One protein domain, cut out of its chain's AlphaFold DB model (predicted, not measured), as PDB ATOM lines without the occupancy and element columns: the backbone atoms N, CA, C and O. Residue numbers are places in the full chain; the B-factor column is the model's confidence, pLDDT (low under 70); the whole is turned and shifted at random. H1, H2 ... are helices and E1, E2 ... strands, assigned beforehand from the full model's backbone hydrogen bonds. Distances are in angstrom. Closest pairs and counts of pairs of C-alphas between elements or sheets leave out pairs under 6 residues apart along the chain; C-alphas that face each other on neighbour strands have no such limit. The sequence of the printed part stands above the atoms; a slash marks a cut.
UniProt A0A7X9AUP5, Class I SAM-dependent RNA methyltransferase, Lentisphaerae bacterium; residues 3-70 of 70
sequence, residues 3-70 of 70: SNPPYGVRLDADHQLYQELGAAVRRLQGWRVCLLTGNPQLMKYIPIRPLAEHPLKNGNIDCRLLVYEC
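AT A GLANCE: This is residues 3 to 70 of the 70 residues of the protein "Class I SAM-dependent RNA methyltransferase" of Lentisphaerae bacterium (UniProt A0A7X9AUP5). A narrow sheet of three strands has the long helix H1 alongside its E1 edge, while the short helix H2 lies on the path from E1 across to E2 at the other edge. Both helices only graze the sheet, and the hairpin of E2 and E3 makes its side away from H1. The printed part has 68 residues, with two named helices and three named strands in the order H1, E1, H2, E2, E3. The sheet runs E1, E3, E2, antiparallel throughout, and the class is mixed, helices and strands. The whole is compact, with a radius of gyration of the C-alphas of 11.3 A and spans of 34 by 24 by 16 A.

HOW THE PARTS SIT: E3, residues 61 to 69, is the inner strand. It is antiparallel to E1, residues 32 to 37, at 161 degrees, with N 35 and O 66 within hydrogen-bond range at 2.9 A. E2, residues 52 to 58, forms a hairpin with E3, antiparallel at 150 degrees, with N 63 and O 56 at 2.8 A. E1, H2, residues 40 to 43, and E2 make a split strand-helix-strand unit, two strands running the same way with E3 between them; its crossover is right-handed. H2 grazes the sheet with residues 40 to 43 and is near E3. H1, residues 15 to 27, grazes the sheet with residues 21 to 26; its closest C-alphas to E1 are those of Val 25 and Val 33, 7.0 A apart. H1 only just touches H2, with residues 15 to 18 alone and 3 pairs of C-alphas within 8 A, the closest being those of His 15 and Leu 42 at 6.2 A. In H1, 8 of 9 O i to N i+4 pairs are within hydrogen-bond range; H2 is too short for such a pair.

IN THESE COORDINATES: E3 measures 25.5 A from first to last C-alpha and ends at C-alpha 69, (-6.681, -40.114, 33.872). E2 measures 18.0 A and E1 16.4 A. H1 measures 19.0 A from C-alpha 15 at (-10.140, -31.187, 14.118), and H2 measures 5.2 A.

THE WHOLE: The C-alphas of Gln 29 and Asn 60, the two farthest apart, are 33.8 A apart. The printed part has no cut, no link between named elements is long, and residues 3 to 14 hold no named element. The mean pLDDT of the printed part is 93.7, and no printed residue is under 70.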
ATOM      1  N   SER A   3      -7.772 -46.500  22.303       95.88
ATOM      2  CA  SER A   3      -8.185 -46.263  20.919       95.88
ATOM      3  C   SER A   3      -7.016 -45.820  20.041       95.88
ATOM      4  O   SER A   3      -6.115 -45.107  20.484       95.88
ATOM      5  N   ASN A   4      -7.060 -46.237  18.777       96.25
ATOM      6  CA  ASN A   4      -6.182 -45.788  17.702       96.25
ATOM      7  C   ASN A   4      -7.033 -45.039  16.658       96.25
ATOM      8  O   ASN A   4      -7.394 -45.632  15.637       96.25
ATOM      9  N   PRO A   5      -7.448 -43.792  16.949       94.38
ATOM     10  CA  PRO A   5      -8.260 -43.012  16.027       94.38
ATOM     11  C   PRO A   5      -7.484 -42.669  14.744       94.38
ATOM     12  O   PRO A   5      -6.252 -42.654  14.747       94.38
ATOM     13  N   PRO A   6      -8.186 -42.353  13.642       94.12
ATOM     14  CA  PRO A   6      -7.577 -41.740  12.468       94.12
ATOM     15  C   PRO A   6      -6.742 -40.513  12.846       94.12
ATOM     16  O   PRO A   6      -7.191 -39.679  13.624       94.12
ATOM     17  N   TYR A   7      -5.549 -40.379  12.263       92.44
ATOM     18  CA  TYR A   7      -4.657 -39.225  12.458       92.44
ATOM     19  C   TYR A   7      -4.202 -38.583  11.132       92.44
ATOM     20  O   TYR A   7      -3.192 -37.880  11.093       92.44
ATOM     21  N   GLY A   8      -4.939 -38.818  10.036       90.00
ATOM     22  CA  GLY A   8      -4.772 -38.093   8.769       90.00
ATOM     23  C   GLY A   8      -3.698 -38.640   7.825       90.00
ATOM     24  O   GLY A   8      -3.308 -37.949   6.895       90.00
ATOM     25  N   VAL A   9      -3.176 -39.853   8.065       87.38
ATOM     26  CA  VAL A   9      -2.154 -40.479   7.191       87.38
ATOM     27  C   VAL A   9      -2.762 -41.469   6.197       87.38
ATOM     28  O   VAL A   9      -2.364 -41.509   5.040       87.38
ATOM     29  N   ARG A  10      -3.692 -42.312   6.663       88.00
ATOM     30  CA  ARG A  10      -4.381 -43.328   5.838       88.00
ATOM     31  C   ARG A  10      -5.878 -43.078   5.731       88.00
ATOM     32  O   ARG A  10      -6.480 -43.381   4.713       88.00
ATOM     33  N   LEU A  11      -6.451 -42.586   6.822       89.12
ATOM     34  CA  LEU A  11      -7.838 -42.173   6.940       89.12
ATOM     35  C   LEU A  11      -7.835 -40.702   7.316       89.12
ATOM     36  O   LEU A  11      -6.987 -40.284   8.121       89.12
ATOM     37  N   ASP A  12      -8.780 -39.962   6.749       88.25
ATOM     38  CA  ASP A  12      -8.972 -38.563   7.083       88.25
ATOM     39  C   ASP A  12      -9.247 -38.408   8.574       88.25
ATOM     40  O   ASP A  12      -9.927 -39.215   9.214       88.25
ATOM     41  N   ALA A  13      -8.649 -37.367   9.131       91.06
ATOM     42  CA  ALA A  13      -8.825 -36.983  10.510       91.06
ATOM     43  C   ALA A  13      -8.850 -35.467  10.560       91.06
ATOM     44  O   ALA A  13      -7.862 -34.809  10.221       91.06
ATOM     45  N   ASP A  14      -9.988 -34.927  10.961       90.75
ATOM     46  CA  ASP A  14     -10.174 -33.499  11.108       90.75
ATOM     47  C   ASP A  14     -10.088 -33.079  12.581       90.75
ATOM     48  O   ASP A  14      -9.925 -33.877  13.510       90.75
ATOM     49  N   HIS A  15     -10.147 -31.769  12.786       92.50
ATOM     50  CA  HIS A  15     -10.140 -31.187  14.118       92.50
ATOM     51  C   HIS A  15     -11.408 -31.546  14.905       92.50
ATOM     52  O   HIS A  15     -11.333 -31.690  16.125       92.50
ATOM     53  N   GLN A  16     -12.548 -31.710  14.227       94.94
ATOM     54  CA  GLN A  16     -13.834 -31.982  14.859       94.94
ATOM     55  C   GLN A  16     -13.823 -33.344  15.561       94.94
ATOM     56  O   GLN A  16     -14.171 -33.421  16.740       94.94
ATOM     57  N   LEU A  17     -13.300 -34.385  14.909       94.06
ATOM     58  CA  LEU A  17     -13.122 -35.708  15.505       94.06
ATOM     59  C   LEU A  17     -12.332 -35.642  16.820       94.06
ATOM     60  O   LEU A  17     -12.692 -36.282  17.807       94.06
ATOM     61  N   TYR A  18     -11.250 -34.863  16.860       94.56
ATOM     62  CA  TYR A  18     -10.402 -34.752  18.051       94.56
ATOM     63  C   TYR A  18     -11.045 -33.919  19.168       94.56
ATOM     64  O   TYR A  18     -10.844 -34.227  20.346       94.56
ATOM     65  N   GLN A  19     -11.867 -32.925  18.826       95.31
ATOM     66  CA  GLN A  19     -12.696 -32.214  19.805       95.31
ATOM     67  C   GLN A  19     -13.742 -33.144  20.427       95.31
ATOM     68  O   GLN A  19     -13.899 -33.171  21.652       95.31
ATOM     69  N   GLU A  20     -14.419 -33.947  19.606       94.94
ATOM     70  CA  GLU A  20     -15.414 -34.924  20.053       94.94
ATOM     71  C   GLU A  20     -14.781 -36.039  20.895       94.94
ATOM     72  O   GLU A  20     -15.315 -36.387  21.950       94.94
ATOM     73  N   LEU A  21     -13.598 -36.528  20.504       94.31
ATOM     74  CA  LEU A  21     -12.793 -37.441  21.319       94.31
ATOM     75  C   LEU A  21     -12.480 -36.819  22.679       94.31
ATOM     76  O   LEU A  21     -12.724 -37.454  23.701       94.31
ATOM     77  N   GLY A  22     -12.010 -35.570  22.723       93.69
ATOM     78  CA  GLY A  22     -11.776 -34.866  23.983       93.69
ATOM     79  C   GLY A  22     -13.037 -34.772  24.849       93.69
ATOM     80  O   GLY A  22     -12.992 -35.042  26.050       93.69
ATOM     81  N   ALA A  23     -14.187 -34.458  24.250       94.56
ATOM     82  CA  ALA A  23     -15.463 -34.422  24.960       94.56
ATOM     83  C   ALA A  23     -15.884 -35.804  25.492       94.56
ATOM     84  O   ALA A  23     -16.410 -35.887  26.602       94.56
ATOM     85  N   ALA A  24     -15.639 -36.879  24.739       93.88
ATOM     86  CA  ALA A  24     -15.910 -38.248  25.167       93.88
ATOM     87  C   ALA A  24     -14.992 -38.670  26.320       93.88
ATOM     88  O   ALA A  24     -15.472 -39.198  27.320       93.88
ATOM     89  N   VAL A  25     -13.694 -38.361  26.227       94.00
ATOM     90  CA  VAL A  25     -12.702 -38.633  27.275       94.00
ATOM     91  C   VAL A  25     -13.113 -37.992  28.604       94.00
ATOM     92  O   VAL A  25     -13.126 -38.678  29.621       94.00
ATOM     93  N   ARG A  26     -13.578 -36.733  28.603       91.88
ATOM     94  CA  ARG A  26     -14.068 -36.064  29.828       91.88
ATOM     95  C   ARG A  26     -15.244 -36.775  30.501       91.88
ATOM     96  O   ARG A  26     -15.379 -36.687  31.717       91.88
ATOM     97  N   ARG A  27     -16.102 -37.463  29.742       94.25
ATOM     98  CA  ARG A  27     -17.262 -38.190  30.293       94.25
ATOM     99  C   ARG A  27     -16.871 -39.519  30.941       94.25
ATOM    100  O   ARG A  27     -17.679 -40.091  31.664       94.25
ATOM    101  N   LEU A  28     -15.652 -40.005  30.706       94.38
ATOM    102  CA  LEU A  28     -15.138 -41.264  31.246       94.38
ATOM    103  C   LEU A  28     -14.444 -41.052  32.602       94.38
ATOM    104  O   LEU A  28     -13.309 -41.475  32.797       94.38
ATOM    105  N   GLN A  29     -15.128 -40.392  33.535       93.31
ATOM    106  CA  GLN A  29     -14.623 -40.150  34.892       93.31
ATOM    107  C   GLN A  29     -14.310 -41.471  35.617       93.31
ATOM    108  O   GLN A  29     -15.112 -42.407  35.586       93.31
ATOM    109  N   GLY A  30     -13.153 -41.554  36.268       94.19
ATOM    110  CA  GLY A  30     -12.602 -42.751  36.902       94.19
ATOM    111  C   GLY A  30     -11.886 -43.712  35.945       94.19
ATOM    112  O   GLY A  30     -11.426 -44.769  36.379       94.19
ATOM    113  N   TRP A  31     -11.786 -43.391  34.650       96.62
ATOM    114  CA  TRP A  31     -11.141 -44.259  33.665       96.62
ATOM    115  C   TRP A  31      -9.754 -43.757  33.291       96.62
ATOM    116  O   TRP A  31      -9.516 -42.571  33.070       96.62
ATOM    117  N   ARG A  32      -8.855 -44.716  33.057       96.75
ATOM    118  CA  ARG A  32      -7.652 -44.473  32.264       96.75
ATOM    119  C   ARG A  32      -7.992 -44.574  30.778       96.75
ATOM    120  O   ARG A  32      -8.509 -45.603  30.316       96.75
ATOM    121  N   VAL A  33      -7.695 -43.520  30.023       97.38
ATOM    122  CA  VAL A  33      -7.886 -43.479  28.570       97.38
ATOM    123  C   VAL A  33      -6.546 -43.339  27.862       97.38
ATOM    124  O   VAL A  33      -5.769 -42.450  28.188       97.38
ATOM    125  N   CYS A  34      -6.291 -44.191  26.872       97.19
ATOM    126  CA  CYS A  34      -5.093 -44.128  26.044       97.19
ATOM    127  C   CYS A  34      -5.470 -43.900  24.576       97.19
ATOM    128  O   CYS A  34      -6.239 -44.683  24.011       97.19
ATOM    129  N   LEU A  35      -4.915 -42.860  23.952       96.19
ATOM    130  CA  LEU A  35      -5.130 -42.534  22.539       96.19
ATOM    131  C   LEU A  35      -3.805 -42.581  21.781       96.19
ATOM    132  O   LEU A  35      -2.854 -41.897  22.157       96.19
ATOM    133  N   LEU A  36      -3.736 -43.369  20.709       96.75
ATOM    134  CA  LEU A  36      -2.591 -43.368  19.799       96.75
ATOM    135  C   LEU A  36      -2.797 -42.307  18.711       96.75
ATOM    136  O   LEU A  36      -3.835 -42.280  18.059       96.75
ATOM    137  N   THR A  37      -1.810 -41.443  18.488       95.06
ATOM    138  CA  THR A  37      -1.862 -40.444  17.412       95.06
ATOM    139  C   THR A  37      -0.508 -40.280  16.735       95.06
ATOM    140  O   THR A  37       0.525 -40.199  17.398       95.06
ATOM    141  N   GLY A  38      -0.511 -40.231  15.402       93.88
ATOM    142  CA  GLY A  38       0.651 -39.882  14.576       93.88
ATOM    143  C   GLY A  38       0.756 -38.397  14.232       93.88
ATOM    144  O   GLY A  38       1.687 -37.998  13.542       93.88
ATOM    145  N   ASN A  39      -0.195 -37.567  14.674       93.06
ATOM    146  CA  ASN A  39      -0.272 -36.166  14.269       93.06
ATOM    147  C   ASN A  39      -0.320 -35.225  15.487       93.06
ATOM    148  O   ASN A  39      -1.378 -35.063  16.108       93.06
ATOM    149  N   PRO A  40       0.802 -34.557  15.815       88.06
ATOM    150  CA  PRO A  40       0.869 -33.612  16.926       88.06
ATOM    151  C   PRO A  40      -0.039 -32.386  16.782       88.06
ATOM    152  O   PRO A  40      -0.392 -31.774  17.788       88.06
ATOM    153  N   GLN A  41      -0.432 -32.001  15.561       90.38
ATOM    154  CA  GLN A  41      -1.341 -30.865  15.370       90.38
ATOM    155  C   GLN A  41      -2.756 -31.209  15.835       90.38
ATOM    156  O   GLN A  41      -3.413 -30.365  16.440       90.38
ATOM    157  N   LEU A  42      -3.194 -32.455  15.628       90.12
ATOM    158  CA  LEU A  42      -4.524 -32.902  16.044       90.12
ATOM    159  C   LEU A  42      -4.661 -32.997  17.571       90.12
ATOM    160  O   LEU A  42      -5.738 -32.767  18.116       90.12
ATOM    161  N   MET A  43      -3.550 -33.231  18.279       89.44
ATOM    162  CA  MET A  43      -3.513 -33.260  19.747       89.44
ATOM    163  C   MET A  43      -4.005 -31.955  20.380       89.44
ATOM    164  O   MET A  43      -4.608 -31.982  21.449       89.44
ATOM    165  N   LYS A  44      -3.782 -30.816  19.712       90.56
ATOM    166  CA  LYS A  44      -4.181 -29.486  20.199       90.56
ATOM    167  C   LYS A  44      -5.696 -29.331  20.330       90.56
ATOM    168  O   LYS A  44      -6.154 -28.464  21.067       90.56
ATOM    169  N   TYR A  45      -6.462 -30.163  19.627       93.06
ATOM    170  CA  TYR A  45      -7.920 -30.141  19.653       93.06
ATOM    171  C   TYR A  45      -8.522 -31.001  20.769       93.06
ATOM    172  O   TYR A  45      -9.733 -30.965  20.956       93.06
ATOM    173  N   ILE A  46      -7.700 -31.718  21.547       92.94
ATOM    174  CA  ILE A  46      -8.120 -32.357  22.798       92.94
ATOM    175  C   ILE A  46      -7.784 -31.385  23.941       92.94
ATOM    176  O   ILE A  46      -6.620 -31.293  24.335       92.94
ATOM    177  N   PRO A  47      -8.761 -30.653  24.516       89.38
ATOM    178  CA  PRO A  47      -8.513 -29.628  25.535       89.38
ATOM    179  C   PRO A  47      -8.309 -30.250  26.928       89.38
ATOM    180  O   PRO A  47      -8.902 -29.819  27.919       89.38
ATOM    181  N   ILE A  48      -7.534 -31.327  27.004       90.94
ATOM    182  CA  ILE A  48      -7.174 -32.038  28.229       90.94
ATOM    183  C   ILE A  48      -5.683 -32.307  28.134       90.94
ATOM    184  O   ILE A  48      -5.199 -32.797  27.113       90.94
ATOM    185  N   ARG A  49      -4.946 -31.991  29.194       92.00
ATOM    186  CA  ARG A  49      -3.525 -32.307  29.243       92.00
ATOM    187  C   ARG A  49      -3.359 -33.808  29.516       92.00
ATOM    188  O   ARG A  49      -3.937 -34.283  30.493       92.00
ATOM    189  N   PRO A  50      -2.605 -34.555  28.694       94.50
ATOM    190  CA  PRO A  50      -2.285 -35.939  29.011       94.50
ATOM    191  C   PRO A  50      -1.420 -36.007  30.276       94.50
ATOM    192  O   PRO A  50      -0.571 -35.146  30.513       94.50
ATOM    193  N   LEU A  51      -1.638 -37.047  31.078       96.12
ATOM    194  CA  LEU A  51      -0.811 -37.396  32.231       96.12
ATOM    195  C   LEU A  51       0.578 -37.870  31.784       96.12
ATOM    196  O   LEU A  51       1.576 -37.559  32.429       96.12
ATOM    197  N   ALA A  52       0.637 -38.610  30.677       96.44
ATOM    198  CA  ALA A  52       1.881 -39.089  30.090       96.44
ATOM    199  C   ALA A  52       1.792 -39.155  28.563       96.44
ATOM    200  O   ALA A  52       0.723 -39.379  27.989       96.44
ATOM    201  N   GLU A  53       2.944 -39.000  27.916       96.69
ATOM    202  CA  GLU A  53       3.118 -39.203  26.482       96.69
ATOM    203  C   GLU A  53       4.253 -40.201  26.260       96.69
ATOM    204  O   GLU A  53       5.382 -39.973  26.698       96.69
ATOM    205  N   HIS A  54       3.964 -41.297  25.563       97.44
ATOM    206  CA  HIS A  54       4.974 -42.293  25.212       97.44
ATOM    207  C   HIS A  54       5.227 -42.263  23.702       97.44
ATOM    208  O   HIS A  54       4.295 -42.537  22.939       97.44
ATOM    209  N   PRO A  55       6.443 -41.928  23.237       96.75
ATOM    210  CA  PRO A  55       6.779 -42.014  21.820       96.75
ATOM    211  C   PRO A  55       6.791 -43.480  21.372       96.75
ATOM    212  O   PRO A  55       7.356 -44.336  22.048       96.75
ATOM    213  N   LEU A  56       6.160 -43.767  20.235       96.88
ATOM    214  CA  LEU A  56       6.020 -45.106  19.664       96.88
ATOM    215  C   LEU A  56       6.146 -45.055  18.138       96.88
ATOM    216  O   LEU A  56       5.961 -44.013  17.516       96.88
ATOM    217  N   LYS A  57       6.386 -46.213  17.525       95.81
ATOM    218  CA  LYS A  57       6.293 -46.402  16.074       95.81
ATOM    219  C   LYS A  57       5.042 -47.217  15.743       95.81
ATOM    220  O   LYS A  57       4.876 -48.318  16.262       95.81
ATOM    221  N   ASN A  58       4.178 -46.701  14.868       94.19
ATOM    222  CA  ASN A  58       3.087 -47.467  14.258       94.19
ATOM    223  C   ASN A  58       3.484 -47.830  12.821       94.19
ATOM    224  O   ASN A  58       3.237 -47.083  11.868       94.19
ATOM    225  N   GLY A  59       4.214 -48.938  12.678       93.25
ATOM    226  CA  GLY A  59       4.966 -49.225  11.458       93.25
ATOM    227  C   GLY A  59       6.050 -48.165  11.238       93.25
ATOM    228  O   GLY A  59       6.837 -47.890  12.138       93.25
ATOM    229  N   ASN A  60       6.071 -47.535  10.061       94.00
ATOM    230  CA  ASN A  60       7.028 -46.464   9.749       94.00
ATOM    231  C   ASN A  60       6.555 -45.058  10.179       94.00
ATOM    232  O   ASN A  60       7.127 -44.057   9.757       94.00
ATOM    233  N   ILE A  61       5.487 -44.963  10.975       94.19
ATOM    234  CA  ILE A  61       4.898 -43.688  11.400       94.19
ATOM    235  C   ILE A  61       5.330 -43.400  12.835       94.19
ATOM    236  O   ILE A  61       5.136 -44.236  13.719       94.19
ATOM    237  N   ASP A  62       5.892 -42.216  13.068       95.62
ATOM    238  CA  ASP A  62       6.129 -41.702  14.415       95.62
ATOM    239  C   ASP A  62       4.805 -41.335  15.077       95.62
ATOM    240  O   ASP A  62       4.059 -40.478  14.604       95.62
ATOM    241  N   CYS A  63       4.515 -42.003  16.186       96.38
ATOM    242  CA  CYS A  63       3.298 -41.837  16.958       96.38
ATOM    243  C   CYS A  63       3.609 -41.519  18.419       96.38
ATOM    244  O   CYS A  63       4.723 -41.686  18.916       96.38
ATOM    245  N   ARG A  64       2.577 -41.082  19.133       96.31
ATOM    246  CA  ARG A  64       2.576 -40.948  20.585       96.31
ATOM    247  C   ARG A  64       1.350 -41.637  21.148       96.31
ATOM    248  O   ARG A  64       0.252 -41.472  20.617       96.31
ATOM    249  N   LEU A  65       1.543 -42.398  22.218       97.44
ATOM    250  CA  LEU A  65       0.456 -42.856  23.067       97.44
ATOM    251  C   LEU A  65       0.231 -41.807  24.151       97.44
ATOM    252  O   LEU A  65       1.089 -41.602  25.009       97.44
ATOM    253  N   LEU A  66      -0.914 -41.143  24.084       96.62
ATOM    254  CA  LEU A  66      -1.355 -40.159  25.062       96.62
ATOM    255  C   LEU A  66      -2.154 -40.876  26.136       96.62
ATOM    256  O   LEU A  66      -3.118 -41.568  25.814       96.62
ATOM    257  N   VAL A  67      -1.761 -40.709  27.393       97.19
ATOM    258  CA  VAL A  67      -2.438 -41.313  28.541       97.19
ATOM    259  C   VAL A  67      -3.151 -40.221  29.317       97.19
ATOM    260  O   VAL A  67      -2.542 -39.223  29.692       97.19
ATOM    261  N   TYR A  68      -4.430 -40.432  29.585       95.69
ATOM    262  CA  TYR A  68      -5.281 -39.569  30.390       95.69
ATOM    263  C   TYR A  68      -5.804 -40.353  31.589       95.69
ATOM    264  O   TYR A  68      -6.177 -41.523  31.460       95.69
ATOM    265  N   GLU A  69      -5.861 -39.693  32.739       92.88
ATOM    266  CA  GLU A  69      -6.681 -40.114  33.872       92.88
ATOM    267  C   GLU A  69      -7.812 -39.102  33.978       92.88
ATOM    268  O   GLU A  69      -7.568 -37.896  34.060       92.88
ATOM    269  N   CYS A  70      -9.034 -39.593  33.799       85.88
ATOM    270  CA  CYS A  70     -10.239 -38.781  33.706       85.88
ATOM    271  C   CYS A  70     -11.101 -38.966  34.931       85.88
ATOM    272  O   CYS A  70     -11.064 -40.066  35.522       85.88
TER     273      CYS A  70